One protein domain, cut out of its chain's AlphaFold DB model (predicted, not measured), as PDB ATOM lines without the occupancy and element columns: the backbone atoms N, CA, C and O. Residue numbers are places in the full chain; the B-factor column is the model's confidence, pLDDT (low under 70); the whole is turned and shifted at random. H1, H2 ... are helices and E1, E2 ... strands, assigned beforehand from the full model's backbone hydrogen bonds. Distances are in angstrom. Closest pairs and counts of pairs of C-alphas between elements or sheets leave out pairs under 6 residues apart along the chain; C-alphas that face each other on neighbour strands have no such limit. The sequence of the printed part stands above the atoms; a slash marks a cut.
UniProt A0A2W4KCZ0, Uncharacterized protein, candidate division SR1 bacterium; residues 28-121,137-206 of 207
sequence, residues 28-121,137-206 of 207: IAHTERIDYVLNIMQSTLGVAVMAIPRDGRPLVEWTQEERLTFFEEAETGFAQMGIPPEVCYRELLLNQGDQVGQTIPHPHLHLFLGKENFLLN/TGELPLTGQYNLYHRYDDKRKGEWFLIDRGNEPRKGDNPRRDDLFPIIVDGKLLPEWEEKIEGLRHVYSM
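This is residues 28 to 121 and 137 to 206 of the 207 residues of an uncharacterized protein of candidate division SR1 bacterium (UniProt A0A2W4KCZ0). A twisted sheet of seven strands forms the body, with the long helix H1 packed over one face, mainly over E2, E4 and E6, and H2 beside the edge strand E1. The small two-stranded sheet of E3 and E9 sits near one end of E4, and the long link of residues 165 to 179 swings wide from E8 to E9. The 164 printed residues hold two named helices and nine named strands, in the order E1 E2 E3 E4 H1 E5 E6 E7 E8 E9 H2; the large sheet runs E1 E2 E4 E6 E5 E7 E8, all antiparallel. The class is mixed, helices and strands, with 78 residues, under half, in named elements. The whole is compact, with a radius of gyration of the C-alphas of 15.8 A, and spans 42 by 37 by 36 A.

In the large sheet, E4, residues 46 to 53, is antiparallel to E6, residues 109 to 114, with N 49 and O 111 2.8 A apart. E5, residues 89 to 96, forms a hairpin with E6, where N 93 and O 110 are 3.0 A apart. Beyond E5 come E7, residues 146 to 151, with N 92 and O 150 at 2.9 A, and the edge strand E8, residues 160 to 164, in a hairpin with E7, with N 149 and O 161 at 2.9 A. On the other side of E4 stands E2, residues 34 to 38, with N 37 and O 50 at 2.8 A, then the edge strand E1, residues 28 to 30, in a hairpin with E2, with N 36 and O 29 at 2.8 A. H1, residues 64 to 80, is on the sheet; its closest C-alphas to E4 are those of Ala 74 and Ala 51, 5.8 A apart. E4, H1 and E5 form a split strand-helix-strand unit, two strands running the same way with E6 between them, and its crossover is right-handed. H2, residues 191 to 204, stands at the sheet's level, at a height over the sheet of 2.1 A; the C-alphas of Arg 201 and Ile 28 of E1 come closest, 5.2 A. H1 and H2 only just touch, only at their ends, with 3 pairs of C-alphas within 8 A. E2 runs on into E3, residues 41 to 43, at 56 degrees; E3 is antiparallel to E9, residues 180 to 182, with N 181 and O 42 at 2.9 A. In H1 and H2 every O i to N i+4 pair is within hydrogen-bond range.

E1 begins at C-alpha 28 (173.191, 14.589, 22.005). H1 is 24.5 A long, E4 23.0 A, E5 22.5 A and H2 20.1 A. H2 ends at C-alpha 204 (166.940, 15.828, 26.792).

The C-alphas farthest apart, those of Glu 168 and Met 206, are 46.4 A apart. Residues 122 to 136 are not printed, and C-alphas 121 and 137 are 25.0 A apart across the cut. The links E5 to E6 and E8 to E9 are long. Mean pLDDT of the printed part is 75.2; 49 residues are under 70, among them 95 to 105 and 166 to 179.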
ATOM      1  N   ILE A  28     174.569  14.306  21.587       91.69
ATOM      2  CA  ILE A  28     173.191  14.589  22.005       91.69
ATOM      3  C   ILE A  28     173.204  15.547  23.193       91.69
ATOM      4  O   ILE A  28     172.496  16.545  23.201       91.69
ATOM      5  N   ALA A  29     174.026  15.249  24.192       92.12
ATOM      6  CA  ALA A  29     174.097  16.008  25.428       92.12
ATOM      7  C   ALA A  29     175.447  15.798  26.108       92.12
ATOM      8  O   ALA A  29     176.192  14.880  25.764       92.12
ATOM      9  N   HIS A  30     175.745  16.630  27.098       90.62
ATOM     10  CA  HIS A  30     176.890  16.427  27.968       90.62
ATOM     11  C   HIS A  30     176.583  16.878  29.392       90.62
ATOM     12  O   HIS A  30     175.826  17.820  29.616       90.62
ATOM     13  N   THR A  31     177.228  16.218  30.342       88.50
ATOM     14  CA  THR A  31     177.346  16.654  31.733       88.50
ATOM     15  C   THR A  31     178.809  16.974  32.028       88.50
ATOM     16  O   THR A  31     179.669  16.950  31.144       88.50
ATOM     17  N   GLU A  32     179.129  17.260  33.287       85.50
ATOM     18  CA  GLU A  32     180.523  17.394  33.714       85.50
ATOM     19  C   GLU A  32     181.319  16.087  33.545       85.50
ATOM     20  O   GLU A  32     182.533  16.139  33.337       85.50
ATOM     21  N   ARG A  33     180.651  14.923  33.595       85.75
ATOM     22  CA  ARG A  33     181.294  13.597  33.609       85.75
ATOM     23  C   ARG A  33     181.044  12.747  32.371       85.75
ATOM     24  O   ARG A  33     181.865  11.875  32.095       85.75
ATOM     25  N   ILE A  34     179.950  12.961  31.646       89.44
ATOM     26  CA  ILE A  34     179.497  12.054  30.585       89.44
ATOM     27  C   ILE A  34     179.140  12.848  29.335       89.44
ATOM     28  O   ILE A  34     178.375  13.808  29.400       89.44
ATOM     29  N   ASP A  35     179.647  12.409  28.189       90.50
ATOM     30  CA  ASP A  35     179.155  12.814  26.879       90.50
ATOM     31  C   ASP A  35     178.186  11.749  26.357       90.50
ATOM     32  O   ASP A  35     178.520  10.565  26.289       90.50
ATOM     33  N   TYR A  36     176.983  12.165  25.972       91.06
ATOM     34  CA  TYR A  36     176.005  11.289  25.337       91.06
ATOM     35  C   TYR A  36     176.050  11.473  23.828       91.06
ATOM     36  O   TYR A  36     175.903  12.585  23.320       91.06
ATOM     37  N   VAL A  37     176.245  10.379  23.103       89.88
ATOM     38  CA  VAL A  37     176.621  10.401  21.691       89.88
ATOM     39  C   VAL A  37     175.826   9.367  20.921       89.88
ATOM     40  O   VAL A  37     175.717   8.219  21.333       89.88
ATOM     41  N   LEU A  38     175.309   9.734  19.760       88.12
ATOM     42  CA  LEU A  38     174.718   8.785  18.832       88.12
ATOM     43  C   LEU A  38     175.798   7.839  18.276       88.12
ATOM     44  O   LEU A  38     176.830   8.290  17.778       88.12
ATOM     45  N   ASN A  39     175.581   6.522  18.341       84.50
ATOM     46  CA  ASN A  39     176.526   5.551  17.786       84.50
ATOM     47  C   ASN A  39     176.645   5.742  16.263       84.50
ATOM     48  O   ASN A  39     175.646   5.926  15.572       84.50
ATOM     49  N   ILE A  40     177.862   5.708  15.722       79.88
ATOM     50  CA  ILE A  40     178.076   5.875  14.279       79.88
ATOM     51  C   ILE A  40     177.541   4.686  13.470       79.88
ATOM     52  O   ILE A  40     177.168   4.855  12.311       79.88
ATOM     53  N   MET A  41     177.500   3.499  14.078       79.44
ATOM     54  CA  MET A  41     176.947   2.291  13.478       79.44
ATOM     55  C   MET A  41     175.541   2.062  14.024       79.44
ATOM     56  O   MET A  41     175.357   1.873  15.226       79.44
ATOM     57  N   GLN A  42     174.553   2.060  13.135       81.62
ATOM     58  CA  GLN A  42     173.140   1.915  13.481       81.62
ATOM     59  C   GLN A  42     172.518   0.727  12.746       81.62
ATOM     60  O   GLN A  42     173.023   0.311  11.708       81.62
ATOM     61  N   SER A  43     171.427   0.175  13.285       76.06
ATOM     62  CA  SER A  43     170.612  -0.857  12.621       76.06
ATOM     63  C   SER A  43     169.324  -0.226  12.120       76.06
ATOM     64  O   SER A  43     168.799   0.716  12.708       76.06
ATOM     65  N   THR A  44     168.738  -0.813  11.083       73.25
ATOM     66  CA  THR A  44     167.394  -0.434  10.620       73.25
ATOM     67  C   THR A  44     166.303  -0.730  11.660       73.25
ATOM     68  O   THR A  44     165.192  -0.207  11.570       73.25
ATOM     69  N   LEU A  45     166.610  -1.555  12.666       72.88
ATOM     70  CA  LEU A  45     165.680  -2.023  13.693       72.88
ATOM     71  C   LEU A  45     165.700  -1.185  14.978       72.88
ATOM     72  O   LEU A  45     164.889  -1.444  15.877       72.88
ATOM     73  N   GLY A  46     166.600  -0.203  15.092       77.38
ATOM     74  CA  GLY A  46     166.752   0.574  16.316       77.38
ATOM     75  C   GLY A  46     167.740   1.735  16.243       77.38
ATOM     76  O   GLY A  46     168.347   2.007  15.216       77.38
ATOM     77  N   VAL A  47     167.881   2.426  17.368       81.81
ATOM     78  CA  VAL A  47     168.829   3.506  17.618       81.81
ATOM     79  C   VAL A  47     169.752   3.087  18.755       81.81
ATOM     80  O   VAL A  47     169.304   2.589  19.786       81.81
ATOM     81  N   ALA A  48     171.041   3.309  18.570       84.44
ATOM     82  CA  ALA A  48     172.082   3.096  19.553       84.44
ATOM     83  C   ALA A  48     172.667   4.444  19.982       84.44
ATOM     84  O   ALA A  48     173.127   5.227  19.149       84.44
ATOM     85  N   VAL A  49     172.664   4.708  21.280       87.81
ATOM     86  CA  VAL A  49     173.280   5.879  21.911       87.81
ATOM     87  C   VAL A  49     174.376   5.384  22.846       87.81
ATOM     88  O   VAL A  49     174.296   4.278  23.356       87.81
ATOM     89  N   MET A  50     175.416   6.167  23.074       87.62
ATOM     90  CA  MET A  50     176.508   5.856  23.984       87.62
ATOM     91  C   MET A  50     176.617   6.944  25.045       87.62
ATOM     92  O   MET A  50     176.599   8.122  24.712       87.62
ATOM     93  N   ALA A  51     176.766   6.552  26.301       89.62
ATOM     94  CA  ALA A  51     177.271   7.377  27.382       89.62
ATOM     95  C   ALA A  51     178.776   7.118  27.489       89.62
ATOM     96  O   ALA A  51     179.216   6.006  27.794       89.62
ATOM     97  N   ILE A  52     179.566   8.139  27.192       87.38
ATOM     98  CA  ILE A  52     181.021   8.079  27.186       87.38
ATOM     99  C   ILE A  52     181.514   8.901  28.380       87.38
ATOM    100  O   ILE A  52     181.303  10.113  28.404       87.38
ATOM    101  N   PRO A  53     182.151   8.284  29.387       87.06
ATOM    102  CA  PRO A  53     182.775   9.028  30.460       87.06
ATOM    103  C   PRO A  53     183.906   9.892  29.903       87.06
ATOM    104  O   PRO A  53     184.696   9.464  29.055       87.06
ATOM    105  N   ARG A  54     184.002  11.112  30.425       84.06
ATOM    106  CA  ARG A  54     185.113  12.029  30.153       84.06
ATOM    107  C   ARG A  54     186.408  11.575  30.826       84.06
ATOM    108  O   ARG A  54     187.491  11.938  30.375       84.06
ATOM    109  N   ASP A  55     186.299  10.759  31.876       80.62
ATOM    110  CA  ASP A  55     187.426  10.003  32.418       80.62
ATOM    111  C   ASP A  55     187.828   8.899  31.427       80.62
ATOM    112  O   ASP A  55     187.019   8.048  31.060       80.62
ATOM    113  N   GLY A  56     189.084   8.937  30.977       74.75
ATOM    114  CA  GLY A  56     189.642   7.963  30.041       74.75
ATOM    115  C   GLY A  56     190.417   6.816  30.659       74.75
ATOM    116  O   GLY A  56     190.978   6.008  29.918       74.75
ATOM    117  N   ARG A  57     190.465   6.716  31.990       82.62
ATOM    118  CA  ARG A  57     191.005   5.527  32.648       82.62
ATOM    119  C   ARG A  57     190.144   4.308  32.295       82.62
ATOM    120  O   ARG A  57     188.918   4.422  32.248       82.62
ATOM    121  N   PRO A  58     190.746   3.127  32.093       78.12
ATOM    122  CA  PRO A  58     190.009   1.874  32.006       78.12
ATOM    123  C   PRO A  58     189.075   1.672  33.207       78.12
ATOM    124  O   PRO A  58     189.454   1.941  34.344       78.12
ATOM    125  N   LEU A  59     187.893   1.094  32.977       80.12
ATOM    126  CA  LEU A  59     186.878   0.890  34.023       80.12
ATOM    127  C   LEU A  59     187.388   0.075  35.231       80.12
ATOM    128  O   LEU A  59     186.960   0.284  36.366       80.12
ATOM    129  N   VAL A  60     188.327  -0.849  34.998       80.94
ATOM    130  CA  VAL A  60     188.970  -1.663  36.046       80.94
ATOM    131  C   VAL A  60     189.802  -0.836  37.028       80.94
ATOM    132  O   VAL A  60     189.979  -1.262  38.166       80.94
ATOM    133  N   GLU A  61     190.281   0.340  36.619       84.56
ATOM    134  CA  GLU A  61     191.051   1.256  37.471       84.56
ATOM    135  C   GLU A  61     190.159   2.157  38.328       84.56
ATOM    136  O   GLU A  61     190.648   2.821  39.242       84.56
ATOM    137  N   TRP A  62     188.858   2.200  38.042       87.88
ATOM    138  CA  TRP A  62     187.905   2.959  38.836       87.88
ATOM    139  C   TRP A  62     187.563   2.200  40.115       87.88
ATOM    140  O   TRP A  62     187.490   0.969  40.132       87.88
ATOM    141  N   THR A  63     187.313   2.938  41.184       91.06
ATOM    142  CA  THR A  63     186.693   2.442  42.409       91.06
ATOM    143  C   THR A  63     185.277   1.933  42.136       91.06
ATOM    144  O   THR A  63     184.649   2.261  41.129       91.06
ATOM    145  N   GLN A  64     184.749   1.123  43.054       88.75
ATOM    146  CA  GLN A  64     183.365   0.660  42.976       88.75
ATOM    147  C   GLN A  64     182.375   1.835  42.921       88.75
ATOM    148  O   GLN A  64     181.462   1.817  42.102       88.75
ATOM    149  N   GLU A  65     182.586   2.859  43.751       90.62
ATOM    150  CA  GLU A  65     181.748   4.061  43.806       90.62
ATOM    151  C   GLU A  65     181.737   4.802  42.463       90.62
ATOM    152  O   GLU A  65     180.666   5.026  41.911       90.62
ATOM    153  N   GLU A  66     182.906   5.070  41.867       91.50
ATOM    154  CA  GLU A  66     183.004   5.729  40.553       91.50
ATOM    155  C   GLU A  66     182.233   4.975  39.457       91.50
ATOM    156  O   GLU A  66     181.557   5.594  38.634       91.50
ATOM    157  N   ARG A  67     182.294   3.634  39.450       88.19
ATOM    158  CA  ARG A  67     181.554   2.813  38.477       88.19
ATOM    159  C   ARG A  67     180.050   2.911  38.690       88.19
ATOM    160  O   ARG A  67     179.321   3.110  37.725       88.19
ATOM    161  N   LEU A  68     179.591   2.760  39.933       86.94
ATOM    162  CA  LEU A  68     178.166   2.814  40.264       86.94
ATOM    163  C   LEU A  68     177.585   4.195  39.951       86.94
ATOM    164  O   LEU A  68     176.574   4.277  39.261       86.94
ATOM    165  N   THR A  69     178.279   5.267  40.337       90.25
ATOM    166  CA  THR A  69     177.896   6.642  39.999       90.25
ATOM    167  C   THR A  69     177.833   6.861  38.486       90.25
ATOM    168  O   THR A  69     176.872   7.449  37.992       90.25
ATOM    169  N   PHE A  70     178.805   6.351  37.721       89.88
ATOM    170  CA  PHE A  70     178.753   6.424  36.259       89.88
ATOM    171  C   PHE A  70     177.523   5.710  35.683       89.88
ATOM    172  O   PHE A  70     176.860   6.274  34.813       89.88
ATOM    173  N   PHE A  71     177.200   4.502  36.159       86.69
ATOM    174  CA  PHE A  71     176.018   3.773  35.689       86.69
ATOM    175  C   PHE A  71     174.722   4.519  36.016       86.69
ATOM    176  O   PHE A  71     173.890   4.692  35.128       86.69
ATOM    177  N   GLU A  72     174.572   5.021  37.243       86.75
ATOM    178  CA  GLU A  72     173.392   5.782  37.673       86.75
ATOM    179  C   GLU A  72     173.190   7.065  36.850       86.75
ATOM    180  O   GLU A  72     172.079   7.369  36.403       86.75
ATOM    181  N   GLU A  73     174.264   7.811  36.595       91.19
ATOM    182  CA  GLU A  73     174.209   9.031  35.785       91.19
ATOM    183  C   GLU A  73     173.938   8.734  34.318       91.19
ATOM    184  O   GLU A  73     173.118   9.408  33.689       91.19
ATOM    185  N   ALA A  74     174.583   7.706  33.764       89.75
ATOM    186  CA  ALA A  74     174.328   7.272  32.401       89.75
ATOM    187  C   ALA A  74     172.854   6.877  32.228       89.75
ATOM    188  O   ALA A  74     172.203   7.386  31.318       89.75
ATOM    189  N   GLU A  75     172.308   6.059  33.134       86.50
ATOM    190  CA  GLU A  75     170.892   5.673  33.147       86.50
ATOM    191  C   GLU A  75     169.958   6.881  33.257       86.50
ATOM    192  O   GLU A  75     168.983   6.975  32.509       86.50
ATOM    193  N   THR A  76     170.281   7.841  34.127       87.94
ATOM    194  CA  THR A  76     169.501   9.077  34.278       87.94
ATOM    195  C   THR A  76     169.476   9.878  32.978       87.94
ATOM    196  O   THR A  76     168.404  10.261  32.509       87.94
ATOM    197  N   GLY A  77     170.633  10.091  32.346       89.88
ATOM    198  CA  GLY A  77     170.692  10.822  31.082       89.88
ATOM    199  C   GLY A  77     170.000  10.085  29.935       89.88
ATOM    200  O   GLY A  77     169.322  10.706  29.121       89.88
ATOM    201  N   PHE A  78     170.081   8.755  29.901       87.81
ATOM    202  CA  PHE A  78     169.311   7.942  28.962       87.81
ATOM    203  C   PHE A  78     167.798   8.045  29.187       87.81
ATOM    204  O   PHE A  78     167.041   8.121  28.219       87.81
ATOM    205  N   ALA A  79     167.344   8.079  30.441       85.00
ATOM    206  CA  ALA A  79     165.936   8.275  30.771       85.00
ATOM    207  C   ALA A  79     165.437   9.665  30.343       85.00
ATOM    208  O   ALA A  79     164.332   9.777  29.809       85.00
ATOM    209  N   GLN A  80     166.265  10.703  30.502       88.81
ATOM    210  CA  GLN A  80     165.962  12.070  30.064       88.81
ATOM    211  C   GLN A  80     165.800  12.205  28.549       88.81
ATOM    212  O   GLN A  80     165.078  13.084  28.101       88.81
ATOM    213  N   MET A  81     166.386  11.314  27.742       86.38
ATOM    214  CA  MET A  81     166.154  11.291  26.288       86.38
ATOM    215  C   MET A  81     164.752  10.789  25.902       86.38
ATOM    216  O   MET A  81     164.453  10.677  24.713       86.38
ATOM    217  N   GLY A  82     163.893  10.487  26.886       72.81
ATOM    218  CA  GLY A  82     162.446  10.322  26.725       72.81
ATOM    219  C   GLY A  82     162.054   9.307  25.662       72.81
ATOM    220  O   GLY A  82     161.143   9.524  24.865       72.81
ATOM    221  N   ILE A  83     162.745   8.173  25.651       65.94
ATOM    222  CA  ILE A  83     162.397   7.080  24.754       65.94
ATOM    223  C   ILE A  83     161.178   6.363  25.340       65.94
ATOM    224  O   ILE A  83     161.191   6.047  26.532       65.94
ATOM    225  N   PRO A  84     160.122   6.096  24.559       53.91
ATOM    226  CA  PRO A  84     158.906   5.474  25.071       53.91
ATOM    227  C   PRO A  84     159.166   4.022  25.524       53.91
ATOM    228  O   PRO A  84     159.686   3.215  24.746       53.91
ATOM    229  N   PRO A  85     158.877   3.656  26.786       51.50
ATOM    230  CA  PRO A  85     159.067   2.290  27.293       51.50
ATOM    231  C   PRO A  85     158.164   1.250  26.611       51.50
ATOM    232  O   PRO A  85     158.527   0.082  26.537       51.50
ATOM    233  N   GLU A  86     157.023   1.662  26.066       48.16
ATOM    234  CA  GLU A  86     155.989   0.790  25.501       48.16
ATOM    235  C   GLU A  86     156.340   0.135  24.150       48.16
ATOM    236  O   GLU A  86     155.623  -0.761  23.703       48.16
ATOM    237  N   VAL A  87     157.425   0.551  23.488       50.19
ATOM    238  CA  VAL A  87     157.784   0.083  22.131       50.19
ATOM    239  C   VAL A  87     159.258  -0.296  21.962       50.19
ATOM    240  O   VAL A  87     159.686  -0.581  20.840       50.19
ATOM    241  N   CYS A  88     160.050  -0.315  23.038       57.19
ATOM    242  CA  CYS A  88     161.501  -0.461  22.929       57.19
ATOM    243  C   CYS A  88     162.073  -1.517  23.871       57.19
ATOM    244  O   CYS A  88     161.899  -1.449  25.085       57.19
ATOM    245  N   TYR A  89     162.869  -2.429  23.311       63.12
ATOM    246  CA  TYR A  89     163.893  -3.115  24.093       63.12
ATOM    247  C   TYR A  89     164.973  -2.107  24.465       63.12
ATOM    248  O   TYR A  89     165.414  -1.346  23.603       63.12
ATOM    249  N   ARG A  90     165.368  -2.109  25.741       69.62
ATOM    250  CA  ARG A  90     166.484  -1.318  26.254       69.62
ATOM    251  C   ARG A  90     167.545  -2.248  26.788       69.62
ATOM    252  O   ARG A  90     167.285  -3.051  27.688       69.62
ATOM    253  N   GLU A  91     168.723  -2.122  26.214       70.25
ATOM    254  CA  GLU A  91     169.897  -2.868  26.618       70.25
ATOM    255  C   GLU A  91     171.015  -1.873  26.866       70.25
ATOM    256  O   GLU A  91     171.329  -1.061  25.990       70.25
ATOM    257  N   LEU A  92     171.572  -1.934  28.070       72.06
ATOM    258  CA  LEU A  92     172.807  -1.254  28.392       72.06
ATOM    259  C   LEU A  92     173.964  -2.226  28.243       72.06
ATOM    260  O   LEU A  92     173.829  -3.361  28.690       72.06
ATOM    261  N   LEU A  93     175.075  -1.805  27.640       70.75
ATOM    262  CA  LEU A  93     176.258  -2.654  27.506       70.75
ATOM    263  C   LEU A  93     177.559  -1.902  27.667       70.75
ATOM    264  O   LEU A  93     177.778  -0.880  27.015       70.75
ATOM    265  N   LEU A  94     178.455  -2.500  28.442       72.94
ATOM    266  CA  LEU A  94     179.860  -2.147  28.467       72.94
ATOM    267  C   LEU A  94     180.707  -3.370  28.114       72.94
ATOM    268  O   LEU A  94     180.626  -4.415  28.764       72.94
ATOM    269  N   ASN A  95     181.538  -3.198  27.092       67.19
ATOM    270  CA  ASN A  95     182.486  -4.198  26.618       67.19
ATOM    271  C   ASN A  95     183.876  -3.856  27.138       67.19
ATOM    272  O   ASN A  95     184.347  -2.743  26.915       67.19
ATOM    273  N   GLN A  96     184.531  -4.814  27.792       68.94
ATOM    274  CA  GLN A  96     185.912  -4.692  28.251       68.94
ATOM    275  C   GLN A  96     186.767  -5.801  27.619       68.94
ATOM    276  O   GLN A  96     186.693  -6.957  28.039       68.94
ATOM    277  N   GLY A  97     187.578  -5.444  26.622       60.75
ATOM    278  CA  GLY A  97     188.472  -6.350  25.894       60.75
ATOM    279  C   GLY A  97     188.122  -6.538  24.410       60.75
ATOM    280  O   GLY A  97     186.992  -6.345  23.963       60.75
ATOM    281  N   ASP A  98     189.113  -6.931  23.616       60.19
ATOM    282  CA  ASP A  98     189.011  -7.095  22.162       60.19
ATOM    283  C   ASP A  98     188.112  -8.272  21.726       60.19
ATOM    284  O   ASP A  98     187.415  -8.199  20.712       60.19
ATOM    285  N   GLN A  99     188.065  -9.348  22.510       54.81
ATOM    286  CA  GLN A  99     187.258 -10.549  22.261       54.81
ATOM    287  C   GLN A  99     185.774 -10.362  22.593       54.81
ATOM    288  O   GLN A  99     184.943 -11.162  22.158       54.81
ATOM    289  N   VAL A 100     185.413  -9.304  23.321       59.03
ATOM    290  CA  VAL A 100     184.015  -8.994  23.667       59.03
ATOM    291  C   VAL A 100     183.379  -7.965  22.740       59.03
ATOM    292  O   VAL A 100     182.315  -7.435  23.031       59.03
ATOM    293  N   GLY A 101     184.011  -7.696  21.596       59.72
ATOM    294  CA  GLY A 101     183.496  -6.744  20.615       59.72
ATOM    295  C   GLY A 101     183.772  -5.285  20.978       59.72
ATOM    296  O   GLY A 101     183.186  -4.394  20.363       59.72
ATOM    297  N   GLN A 102     184.665  -5.013  21.940       61.19
ATOM    298  CA  GLN A 102     185.163  -3.659  22.165       61.19
ATOM    299  C   GLN A 102     186.139  -3.289  21.044       61.19
ATOM    300  O   GLN A 102     187.235  -3.834  20.939       61.19
ATOM    301  N   THR A 103     185.744  -2.340  20.202       62.25
ATOM    302  CA  THR A 103     186.602  -1.792  19.138       62.25
ATOM    303  C   THR A 103     187.229  -0.455  19.524       62.25
ATOM    304  O   THR A 103     188.271  -0.085  18.988       62.25
ATOM    305  N   ILE A 104     186.615   0.261  20.471       64.38
ATOM    306  CA  ILE A 104     187.095   1.537  21.003       64.38
ATOM    307  C   ILE A 104     187.713   1.274  22.384       64.38
ATOM    308  O   ILE A 104     186.971   0.910  23.300       64.38
ATOM    309  N   PRO A 105     189.034   1.463  22.571       66.94
ATOM    310  CA  PRO A 105     189.733   1.202  23.833       66.94
ATOM    311  C   PRO A 105     189.535   2.347  24.843       66.94
ATOM    312  O   PRO A 105     190.485   2.893  25.392       66.94
ATOM    313  N   HIS A 106     188.278   2.734  25.047       74.62
ATOM    314  CA  HIS A 106     187.803   3.726  26.012       74.62
ATOM    315  C   HIS A 106     186.510   3.168  26.618       74.62
ATOM    316  O   HIS A 106     185.737   2.560  25.866       74.62
ATOM    317  N   PRO A 107     186.240   3.307  27.928       77.75
ATOM    318  CA  PRO A 107     184.973   2.849  28.488       77.75
ATOM    319  C   PRO A 107     183.826   3.601  27.820       77.75
ATOM    320  O   PRO A 107     183.917   4.799  27.600       77.75
ATOM    321  N   HIS A 108     182.757   2.916  27.452       81.19
ATOM    322  CA  HIS A 108     181.554   3.568  26.958       81.19
ATOM    323  C   HIS A 108     180.392   2.616  27.158       81.19
ATOM    324  O   HIS A 108     180.503   1.412  26.909       81.19
ATOM    325  N   LEU A 109     179.295   3.170  27.653       85.88
ATOM    326  CA  LEU A 109     178.083   2.429  27.890       85.88
ATOM    327  C   LEU A 109     177.130   2.688  26.745       85.88
ATOM    328  O   LEU A 109     176.751   3.825  26.498       85.88
ATOM    329  N   HIS A 110     176.727   1.647  26.046       82.94
ATOM    330  CA  HIS A 110     175.732   1.795  25.001       82.94
ATOM    331  C   HIS A 110     174.336   1.634  25.577       82.94
ATOM    332  O   HIS A 110     174.127   0.699  26.329       82.94
ATOM    333  N   LEU A 111     173.393   2.464  25.156       83.56
ATOM    334  CA  LEU A 111     171.960   2.230  25.209       83.56
ATOM    335  C   LEU A 111     171.467   1.866  23.813       83.56
ATOM    336  O   LEU A 111     171.540   2.671  22.886       83.56
ATOM    337  N   PHE A 112     170.885   0.685  23.688       79.06
ATOM    338  CA  PHE A 112     170.212   0.262  22.467       79.06
ATOM    339  C   PHE A 112     168.708   0.318  22.626       79.06
ATOM    340  O   PHE A 112     168.171  -0.127  23.636       79.06
ATOM    341  N   LEU A 113     168.043   0.855  21.607       77.94
ATOM    342  CA  LEU A 113     166.617   1.134  21.585       77.94
ATOM    343  C   LEU A 113     166.044   0.618  20.282       77.94
ATOM    344  O   LEU A 113     166.380   1.124  19.218       77.94
ATOM    345  N   GLY A 114     165.162  -0.366  20.316       73.00
ATOM    346  CA  GLY A 114     164.640  -0.882  19.058       73.00
ATOM    347  C   GLY A 114     163.590  -1.954  19.213       73.00
ATOM    348  O   GLY A 114     163.151  -2.283  20.316       73.00
ATOM    349  N   LYS A 115     163.208  -2.508  18.063       60.25
ATOM    350  CA  LYS A 115     162.245  -3.609  17.982       60.25
ATOM    351  C   LYS A 115     162.858  -4.956  18.378       60.25
ATOM    352  O   LYS A 115     162.111  -5.885  18.664       60.25
ATOM    353  N   GLU A 116     164.190  -5.054  18.446       57.56
ATOM    354  CA  GLU A 116     164.933  -6.260  18.831       57.56
ATOM    355  C   GLU A 116     166.248  -5.910  19.557       57.56
ATOM    356  O   GLU A 116     166.835  -4.860  19.294       57.56
ATOM    357  N   ASN A 117     166.725  -6.804  20.437       53.34
ATOM    358  CA  ASN A 117     168.021  -6.679  21.128       53.34
ATOM    359  C   ASN A 117     169.175  -6.565  20.123       53.34
ATOM    360  O   ASN A 117     169.249  -7.340  19.167       53.34
ATOM    361  N   PHE A 118     170.079  -5.613  20.349       54.66
ATOM    362  CA  PHE A 118     171.072  -5.207  19.357       54.66
ATOM    363  C   PHE A 118     172.435  -5.881  19.542       54.66
ATOM    364  O   PHE A 118     173.156  -6.056  18.566       54.66
ATOM    365  N   LEU A 119     172.804  -6.270  20.763       49.41
ATOM    366  CA  LEU A 119     174.226  -6.432  21.080       49.41
ATOM    367  C   LEU A 119     174.757  -7.833  21.244       49.41
ATOM    368  O   LEU A 119     175.939  -8.064  21.008       49.41
ATOM    369  N   LEU A 120     173.935  -8.768  21.692       47.84
ATOM    370  CA  LEU A 120     174.450 -10.094  22.008       47.84
ATOM    371  C   LEU A 120     174.116 -11.129  20.938       47.84
ATOM    372  O   LEU A 120     174.420 -12.303  21.106       47.84
ATOM    373  N   ASN A 121     173.487 -10.705  19.835       49.06
ATOM    374  CA  ASN A 121     172.907 -11.574  18.807       49.06
ATOM    375  C   ASN A 121     171.936 -12.641  19.337       49.06
ATOM    376  O   ASN A 121     171.553 -13.560  18.622       49.06
ATOM    377  N   THR A 137     177.860  -6.683  41.310       80.25
ATOM    378  CA  THR A 137     177.847  -6.027  42.628       80.25
ATOM    379  C   THR A 137     178.658  -4.727  42.662       80.25
ATOM    380  O   THR A 137     178.846  -4.146  43.726       80.25
ATOM    381  N   GLY A 138     179.171  -4.266  41.515       76.69
ATOM    382  CA  GLY A 138     180.119  -3.148  41.425       76.69
ATOM    383  C   GLY A 138     181.584  -3.590  41.274       76.69
ATOM    384  O   GLY A 138     182.432  -2.810  40.827       76.69
ATOM    385  N   GLU A 139     181.891  -4.849  41.586       80.38
ATOM    386  CA  GLU A 139     183.226  -5.426  41.423       80.38
ATOM    387  C   GLU A 139     183.427  -6.029  40.031       80.38
ATOM    388  O   GLU A 139     182.596  -6.778  39.522       80.38
ATOM    389  N   LEU A 140     184.568  -5.706  39.424       78.50
ATOM    390  CA  LEU A 140     184.971  -6.196  38.114       78.50
ATOM    391  C   LEU A 140     186.189  -7.101  38.270       78.50
ATOM    392  O   LEU A 140     187.103  -6.745  39.023       78.50
ATOM    393  N   PRO A 141     186.250  -8.224  37.537       77.88
ATOM    394  CA  PRO A 141     187.472  -8.999  37.434       77.88
ATOM    395  C   PRO A 141     188.635  -8.109  36.971       77.88
ATOM    396  O   PRO A 141     188.517  -7.374  35.989       77.88
ATOM    397  N   LEU A 142     189.766  -8.181  37.683       72.69
ATOM    398  CA  LEU A 142     190.990  -7.442  37.333       72.69
ATOM    399  C   LEU A 142     191.633  -7.960  36.039       72.69
ATOM    400  O   LEU A 142     192.420  -7.262  35.405       72.69
ATOM    401  N   THR A 143     191.325  -9.202  35.673       69.88
ATOM    402  CA  THR A 143     191.812  -9.879  34.475       69.88
ATOM    403  C   THR A 143     190.648 -10.561  33.763       69.88
ATOM    404  O   THR A 143     189.653 -10.924  34.389       69.88
ATOM    405  N   GLY A 144     190.783 -10.740  32.450       68.94
ATOM    406  CA  GLY A 144     189.753 -11.349  31.608       68.94
ATOM    407  C   GLY A 144     188.958 -10.324  30.806       68.94
ATOM    408  O   GLY A 144     189.241  -9.125  30.839       68.94
ATOM    409  N   GLN A 145     187.991 -10.823  30.042       74.19
ATOM    410  CA  GLN A 145     187.166 -10.008  29.163       74.19
ATOM    411  C   GLN A 145     185.696 -10.284  29.421       74.19
ATOM    412  O   GLN A 145     185.279 -11.440  29.540       74.19
ATOM    413  N   TYR A 146     184.901  -9.227  29.500       76.62
ATOM    414  CA  TYR A 146     183.518  -9.354  29.929       76.62
ATOM    415  C   TYR A 146     182.589  -8.363  29.245       76.62
ATOM    416  O   TYR A 146     182.993  -7.309  28.755       76.62
ATOM    417  N   ASN A 147     181.317  -8.747  29.240       77.31
ATOM    418  CA  ASN A 147     180.202  -7.878  28.901       77.31
ATOM    419  C   ASN A 147     179.453  -7.584  30.201       77.31
ATOM    420  O   ASN A 147     179.026  -8.523  30.876       77.31
ATOM    421  N   LEU A 148     179.291  -6.312  30.548       79.75
ATOM    422  CA  LEU A 148     178.302  -5.896  31.538       79.75
ATOM    423  C   LEU A 148     177.041  -5.502  30.802       79.75
ATOM    424  O   LEU A 148     177.123  -4.649  29.925       79.75
ATOM    425  N   TYR A 149     175.902  -6.077  31.165       77.50
ATOM    426  CA  TYR A 149     174.639  -5.693  30.563       77.50
ATOM    427  C   TYR A 149     173.532  -5.510  31.592       77.50
ATOM    428  O   TYR A 149     173.474  -6.204  32.606       77.50
ATOM    429  N   HIS A 150     172.625  -4.594  31.290       75.19
ATOM    430  CA  HIS A 150     171.387  -4.397  32.027       75.19
ATOM    431  C   HIS A 150     170.246  -4.392  31.012       75.19
ATOM    432  O   HIS A 150     170.261  -3.642  30.034       75.19
ATOM    433  N   ARG A 151     169.288  -5.305  31.204       70.19
ATOM    434  CA  ARG A 151     168.123  -5.450  30.330       70.19
ATOM    435  C   ARG A 151     166.873  -5.043  31.084       70.19
ATOM    436  O   ARG A 151     166.516  -5.670  32.079       70.19
ATOM    437  N   TYR A 152     166.155  -4.075  30.535       66.62
ATOM    438  CA  TYR A 152     164.836  -3.719  31.032       66.62
ATOM    439  C   TYR A 152     163.813  -4.681  30.416       66.62
ATOM    440  O   TYR A 152     163.327  -4.471  29.304       66.62
ATOM    441  N   ASP A 153     163.531  -5.783  31.112       62.56
ATOM    442  CA  ASP A 153     162.337  -6.602  30.885       62.56
ATOM    443  C   ASP A 153     161.447  -6.590  32.142       62.56
ATOM    444  O   ASP A 153     161.930  -6.387  33.258       62.56
ATOM    445  N   ASP A 154     160.138  -6.802  31.974       51.16
ATOM    446  CA  ASP A 154     159.161  -6.753  33.078       51.16
ATOM    447  C   ASP A 154     159.437  -7.763  34.216       51.16
ATOM    448  O   ASP A 154     158.845  -7.653  35.294       51.16
ATOM    449  N   LYS A 155     160.312  -8.758  34.003       51.72
ATOM    450  CA  LYS A 155     160.564  -9.890  34.908       51.72
ATOM    451  C   LYS A 155     161.928  -9.849  35.611       51.72
ATOM    452  O   LYS A 155     162.068 -10.519  36.630       51.72
ATOM    453  N   ARG A 156     162.910  -9.096  35.110       54.09
ATOM    454  CA  ARG A 156     164.301  -9.019  35.613       54.09
ATOM    455  C   ARG A 156     164.699  -7.594  36.002       54.09
ATOM    456  O   ARG A 156     165.822  -7.165  35.760       54.09
ATOM    457  N   LYS A 157     163.741  -6.860  36.569       53.81
ATOM    458  CA  LYS A 157     163.848  -5.445  36.942       53.81
ATOM    459  C   LYS A 157     165.192  -5.096  37.603       53.81
ATOM    460  O   LYS A 157     165.401  -5.449  38.757       53.81
ATOM    461  N   GLY A 158     166.010  -4.301  36.915       60.66
ATOM    462  CA  GLY A 158     166.957  -3.379  37.550       60.66
ATOM    463  C   GLY A 158     168.357  -3.903  37.863       60.66
ATOM    464  O   GLY A 158     169.155  -3.142  38.403       60.66
ATOM    465  N   GLU A 159     168.674  -5.168  37.582       73.38
ATOM    466  CA  GLU A 159     169.982  -5.730  37.931       73.38
ATOM    467  C   GLU A 159     170.955  -5.690  36.748       73.38
ATOM    468  O   GLU A 159     170.638  -6.090  35.622       73.38
ATOM    469  N   TRP A 160     172.172  -5.224  37.027       78.56
ATOM    470  CA  TRP A 160     173.311  -5.377  36.135       78.56
ATOM    471  C   TRP A 160     173.841  -6.804  36.212       78.56
ATOM    472  O   TRP A 160     173.915  -7.402  37.285       78.56
ATOM    473  N   PHE A 161     174.270  -7.336  35.077       80.31
ATOM    474  CA  PHE A 161     174.813  -8.680  34.970       80.31
ATOM    475  C   PHE A 161     176.162  -8.666  34.260       80.31
ATOM    476  O   PHE A 161     176.342  -8.020  33.230       80.31
ATOM    477  N   LEU A 162     177.094  -9.446  34.790       83.00
ATOM    478  CA  LEU A 162     178.402  -9.714  34.222       83.00
ATOM    479  C   LEU A 162     178.378 -11.036  33.453       83.00
ATOM    480  O   LEU A 162     177.915 -12.062  33.959       83.00
ATOM    481  N   ILE A 163     178.928 -11.026  32.243       79.12
ATOM    482  CA  ILE A 163     179.218 -12.232  31.466       79.12
ATOM    483  C   ILE A 163     180.702 -12.279  31.199       79.12
ATOM    484  O   ILE A 163     181.213 -11.542  30.352       79.12
ATOM    485  N   ASP A 164     181.361 -13.195  31.895       77.12
ATOM    486  CA  ASP A 164     182.732 -13.570  31.602       77.12
ATOM    487  C   ASP A 164     182.781 -14.331  30.270       77.12
ATOM    488  O   ASP A 164     182.015 -15.271  30.028       77.12
ATOM    489  N   ARG A 165     183.662 -13.895  29.372       71.50
ATOM    490  CA  ARG A 165     183.914 -14.569  28.094       71.50
ATOM    491  C   ARG A 165     185.168 -15.444  28.137       71.50
ATOM    492  O   ARG A 165     185.432 -16.144  27.160       71.50
ATOM    493  N   GLY A 166     185.856 -15.490  29.278       64.50
ATOM    494  CA  GLY A 166     187.106 -16.208  29.470       64.50
ATOM    495  C   GLY A 166     188.240 -15.618  28.631       64.50
ATOM    496  O   GLY A 166     188.117 -14.550  28.039       64.50
ATOM    497  N   ASN A 167     189.361 -16.341  28.571       59.28
ATOM    498  CA  ASN A 167     190.513 -15.995  27.724       59.28
ATOM    499  C   ASN A 167     190.536 -16.781  26.400       59.28
ATOM    500  O   ASN A 167     191.506 -16.696  25.643       59.28
ATOM    501  N   GLU A 168     189.518 -17.607  26.141       51.25
ATOM    502  CA  GLU A 168     189.498 -18.463  24.961       51.25
ATOM    503  C   GLU A 168     188.991 -17.690  23.736       51.25
ATOM    504  O   GLU A 168     187.891 -17.134  23.764       51.25
ATOM    505  N   PRO A 169     189.746 -17.681  22.623       48.44
ATOM    506  CA  PRO A 169     189.315 -17.022  21.403       48.44
ATOM    507  C   PRO A 169     188.106 -17.761  20.824       48.44
ATOM    508  O   PRO A 169     188.248 -18.752  20.105       48.44
ATOM    509  N   ARG A 170     186.898 -17.259  21.089       53.06
ATOM    510  CA  ARG A 170     185.680 -17.726  20.419       53.06
ATOM    511  C   ARG A 170     185.676 -17.245  18.970       53.06
ATOM    512  O   ARG A 170     185.041 -16.256  18.608       53.06
ATOM    513  N   LYS A 171     186.403 -17.954  18.105       42.22
ATOM    514  CA  LYS A 171     186.230 -17.855  16.653       42.22
ATOM    515  C   LYS A 171     184.857 -18.430  16.293       42.22
ATOM    516  O   LYS A 171     184.730 -19.639  16.159       42.22
ATOM    517  N   GLY A 172     183.858 -17.567  16.112       46.97
ATOM    518  CA  GLY A 172     182.590 -17.941  15.468       46.97
ATOM    519  C   GLY A 172     181.302 -17.585  16.212       46.97
ATOM    520  O   GLY A 172     180.249 -17.630  15.590       46.97
ATOM    521  N   ASP A 173     181.365 -17.172  17.480       46.50
ATOM    522  CA  ASP A 173     180.153 -16.990  18.305       46.50
ATOM    523  C   ASP A 173     179.564 -15.569  18.288       46.50
ATOM    524  O   ASP A 173     178.500 -15.345  18.861       46.50
ATOM    525  N   ASN A 174     180.228 -14.605  17.642       46.75
ATOM    526  CA  ASN A 174     179.681 -13.263  17.436       46.75
ATOM    527  C   ASN A 174     179.208 -13.152  15.983       46.75
ATOM    528  O   ASN A 174     180.000 -12.731  15.129       46.75
ATOM    529  N   PRO A 175     177.968 -13.557  15.654       46.53
ATOM    530  CA  PRO A 175     177.462 -13.350  14.311       46.53
ATOM    531  C   PRO A 175     177.511 -11.855  13.988       46.53
ATOM    532  O   PRO A 175     177.156 -10.995  14.794       46.53
ATOM    533  N   ARG A 176     178.048 -11.522  12.817       48.84
ATOM    534  CA  ARG A 176     177.962 -10.156  12.314       48.84
ATOM    535  C   ARG A 176     176.500  -9.915  11.972       48.84
ATOM    536  O   ARG A 176     175.911 -10.716  11.253       48.84
ATOM    537  N   ARG A 177     175.916  -8.845  12.505       54.56
ATOM    538  CA  ARG A 177     174.628  -8.366  12.011       54.56
ATOM    539  C   ARG A 177     174.874  -7.714  10.654       54.56
ATOM    540  O   ARG A 177     175.627  -6.745  10.563       54.56
ATOM    541  N   ASP A 178     174.280  -8.287   9.615       55.34
ATOM    542  CA  ASP A 178     174.425  -7.828   8.228       55.34
ATOM    543  C   ASP A 178     173.703  -6.489   7.965       55.34
ATOM    544  O   ASP A 178     173.832  -5.911   6.889       55.34
ATOM    545  N   ASP A 179     172.955  -5.977   8.945       67.12
ATOM    546  CA  ASP A 179     172.085  -4.804   8.849       67.12
ATOM    547  C   ASP A 179     172.612  -3.562   9.594       67.12
ATOM    548  O   ASP A 179     171.854  -2.613   9.808       67.12
ATOM    549  N   LEU A 180     173.893  -3.549   9.984       72.31
ATOM    550  CA  LEU A 180     174.545  -2.360  10.538       72.31
ATOM    551  C   LEU A 180     175.107  -1.465   9.436       72.31
ATOM    552  O   LEU A 180     175.878  -1.916   8.590       72.31
ATOM    553  N   PHE A 181     174.792  -0.175   9.493       74.88
ATOM    554  CA  PHE A 181     175.254   0.812   8.523       74.88
ATOM    555  C   PHE A 181     175.800   2.073   9.208       74.88
ATOM    556  O   PHE A 181     175.351   2.432  10.301       74.88
ATOM    557  N   PRO A 182     176.795   2.738   8.592       81.19
ATOM    558  CA  PRO A 182     177.293   4.011   9.083       81.19
ATOM    559  C   PRO A 182     176.271   5.118   8.814       81.19
ATOM    560  O   PRO A 182     175.678   5.180   7.739       81.19
ATOM    561  N   ILE A 183     176.116   6.029   9.769       83.38
ATOM    562  CA  ILE A 183     175.209   7.183   9.636       83.38
ATOM    563  C   ILE A 183     175.918   8.478   9.251       83.38
ATOM    564  O   ILE A 183     175.268   9.491   9.003       83.38
ATOM    565  N   ILE A 184     177.251   8.445   9.205       81.62
ATOM    566  CA  ILE A 184     178.085   9.529   8.695       81.62
ATOM    567  C   ILE A 184     178.701   9.088   7.374       81.62
ATOM    568  O   ILE A 184     179.367   8.053   7.308       81.62
ATOM    569  N   VAL A 185     178.538   9.916   6.345       78.62
ATOM    570  CA  VAL A 185     179.176   9.758   5.036       78.62
ATOM    571  C   VAL A 185     179.865  11.075   4.695       78.62
ATOM    572  O   VAL A 185     179.278  12.143   4.847       78.62
ATOM    573  N   ASP A 186     181.139  11.013   4.303       78.81
ATOM    574  CA  ASP A 186     181.959  12.193   3.979       78.81
ATOM    575  C   ASP A 186     181.965  13.277   5.077       78.81
ATOM    576  O   ASP A 186     181.939  14.477   4.808       78.81
ATOM    577  N   GLY A 187     181.973  12.842   6.343       72.69
ATOM    578  CA  GLY A 187     181.991  13.725   7.513       72.69
ATOM    579  C   GLY A 187     180.646  14.376   7.846       72.69
ATOM    580  O   GLY A 187     180.576  15.151   8.793       72.69
ATOM    581  N   LYS A 188     179.575  14.055   7.112       80.69
ATOM    582  CA  LYS A 188     178.231  14.594   7.344       80.69
ATOM    583  C   LYS A 188     177.278  13.514   7.821       80.69
ATOM    584  O   LYS A 188     177.295  12.394   7.312       80.69
ATOM    585  N   LEU A 189     176.447  13.871   8.795       84.81
ATOM    586  CA  LEU A 189     175.350  13.030   9.249       84.81
ATOM    587  C   LEU A 189     174.304  12.935   8.129       84.81
ATOM    588  O   LEU A 189     174.026  13.917   7.445       84.81
ATOM    589  N   LEU A 190     173.755  11.745   7.900       87.44
ATOM    590  CA  LEU A 190     172.668  11.580   6.937       87.44
ATOM    591  C   LEU A 190     171.414  12.348   7.418       87.44
ATOM    592  O   LEU A 190     171.141  12.325   8.619       87.44
ATOM    593  N   PRO A 191     170.611  12.963   6.525       89.19
ATOM    594  CA  PRO A 191     169.494  13.835   6.922       89.19
ATOM    595  C   PRO A 191     168.485  13.190   7.885       89.19
ATOM    596  O   PRO A 191     168.055  13.796   8.859       89.19
ATOM    597  N   GLU A 192     168.155  11.916   7.668       86.75
ATOM    598  CA  GLU A 192     167.259  11.154   8.552       86.75
ATOM    599  C   GLU A 192     167.793  11.016   9.992       86.75
ATOM    600  O   GLU A 192     167.024  10.843  10.938       86.75
ATOM    601  N   TRP A 193     169.114  11.086  10.171       88.56
ATOM    602  CA  TRP A 193     169.783  11.023  11.467       88.56
ATOM    603  C   TRP A 193     169.979  12.404  12.088       88.56
ATOM    604  O   TRP A 193     169.987  12.492  13.315       88.56
ATOM    605  N   GLU A 194     170.048  13.466  11.279       90.19
ATOM    606  CA  GLU A 194     169.967  14.853  11.759       90.19
ATOM    607  C   GLU A 194     168.626  15.091  12.469       90.19
ATOM    608  O   GLU A 194     168.595  15.544  13.610       90.19
ATOM    609  N   GLU A 195     167.512  14.682  11.861       87.62
ATOM    610  CA  GLU A 195     166.192  14.808  12.493       87.62
ATOM    611  C   GLU A 195     166.087  13.997  13.795       87.62
ATOM    612  O   GLU A 195     165.563  14.476  14.804       87.62
ATOM    613  N   LYS A 196     166.618  12.766  13.805       86.81
ATOM    614  CA  LYS A 196     166.611  11.901  14.997       86.81
ATOM    615  C   LYS A 196     167.435  12.490  16.137       86.81
ATOM    616  O   LYS A 196     166.974  12.462  17.279       86.81
ATOM    617  N   ILE A 197     168.639  12.991  15.856       89.44
ATOM    618  CA  ILE A 197     169.498  13.540  16.906       89.44
ATOM    619  C   ILE A 197     168.932  14.847  17.465       89.44
ATOM    620  O   ILE A 197     168.960  15.032  18.680       89.44
ATOM    621  N   GLU A 198     168.343  15.702  16.625       90.12
ATOM    622  CA  GLU A 198     167.639  16.907  17.082       90.12
ATOM    623  C   GLU A 198     166.442  16.562  17.973       90.12
ATOM    624  O   GLU A 198     166.244  17.194  19.010       90.12
ATOM    625  N   GLY A 199     165.692  15.506  17.642       89.38
ATOM    626  CA  GLY A 199     164.631  14.991  18.508       89.38
ATOM    627  C   GLY A 199     165.148  14.578  19.891       89.38
ATOM    628  O   GLY A 199     164.590  14.991  20.906       89.38
ATOM    629  N   LEU A 200     166.247  13.818  19.947       89.38
ATOM    630  CA  LEU A 200     166.862  13.399  21.216       89.38
ATOM    631  C   LEU A 200     167.398  14.593  22.022       89.38
ATOM    632  O   LEU A 200     167.189  14.649  23.233       89.38
ATOM    633  N   ARG A 201     168.044  15.560  21.356       92.69
ATOM    634  CA  ARG A 201     168.525  16.816  21.961       92.69
ATOM    635  C   ARG A 201     167.380  17.610  22.573       92.69
ATOM    636  O   ARG A 201     167.473  18.047  23.719       92.69
ATOM    637  N   HIS A 202     166.296  17.771  21.819       91.69
ATOM    638  CA  HIS A 202     165.123  18.504  22.268       91.69
ATOM    639  C   HIS A 202     164.532  17.878  23.531       91.69
ATOM    640  O   HIS A 202     164.357  18.578  24.526       91.69
ATOM    641  N   VAL A 203     164.304  16.564  23.516       89.75
ATOM    642  CA  VAL A 203     163.737  15.838  24.659       89.75
ATOM    643  C   VAL A 203     164.659  15.906  25.878       89.75
ATOM    644  O   VAL A 203     164.188  16.227  26.962       89.75
ATOM    645  N   TYR A 204     165.969  15.712  25.698       88.31
ATOM    646  CA  TYR A 204     166.940  15.828  26.792       88.31
ATOM    647  C   TYR A 204     166.970  17.232  27.420       88.31
ATOM    648  O   TYR A 204     167.214  17.378  28.612       88.31
ATOM    649  N   SER A 205     166.733  18.279  26.621       88.88
ATOM    650  CA  SER A 205     166.732  19.673  27.088       88.88
ATOM    651  C   SER A 205     165.452  20.100  27.814       88.88
ATOM    652  O   SER A 205     165.396  21.213  28.344       88.88
ATOM    653  N   MET A 206     164.415  19.260  27.812       85.94
ATOM    654  CA  MET A 206     163.166  19.564  28.498       85.94
ATOM    655  C   MET A 206     163.322  19.418  30.024       85.94
ATOM    656  O   MET A 206     163.976  18.480  30.477       85.94
TER     657      MET A 206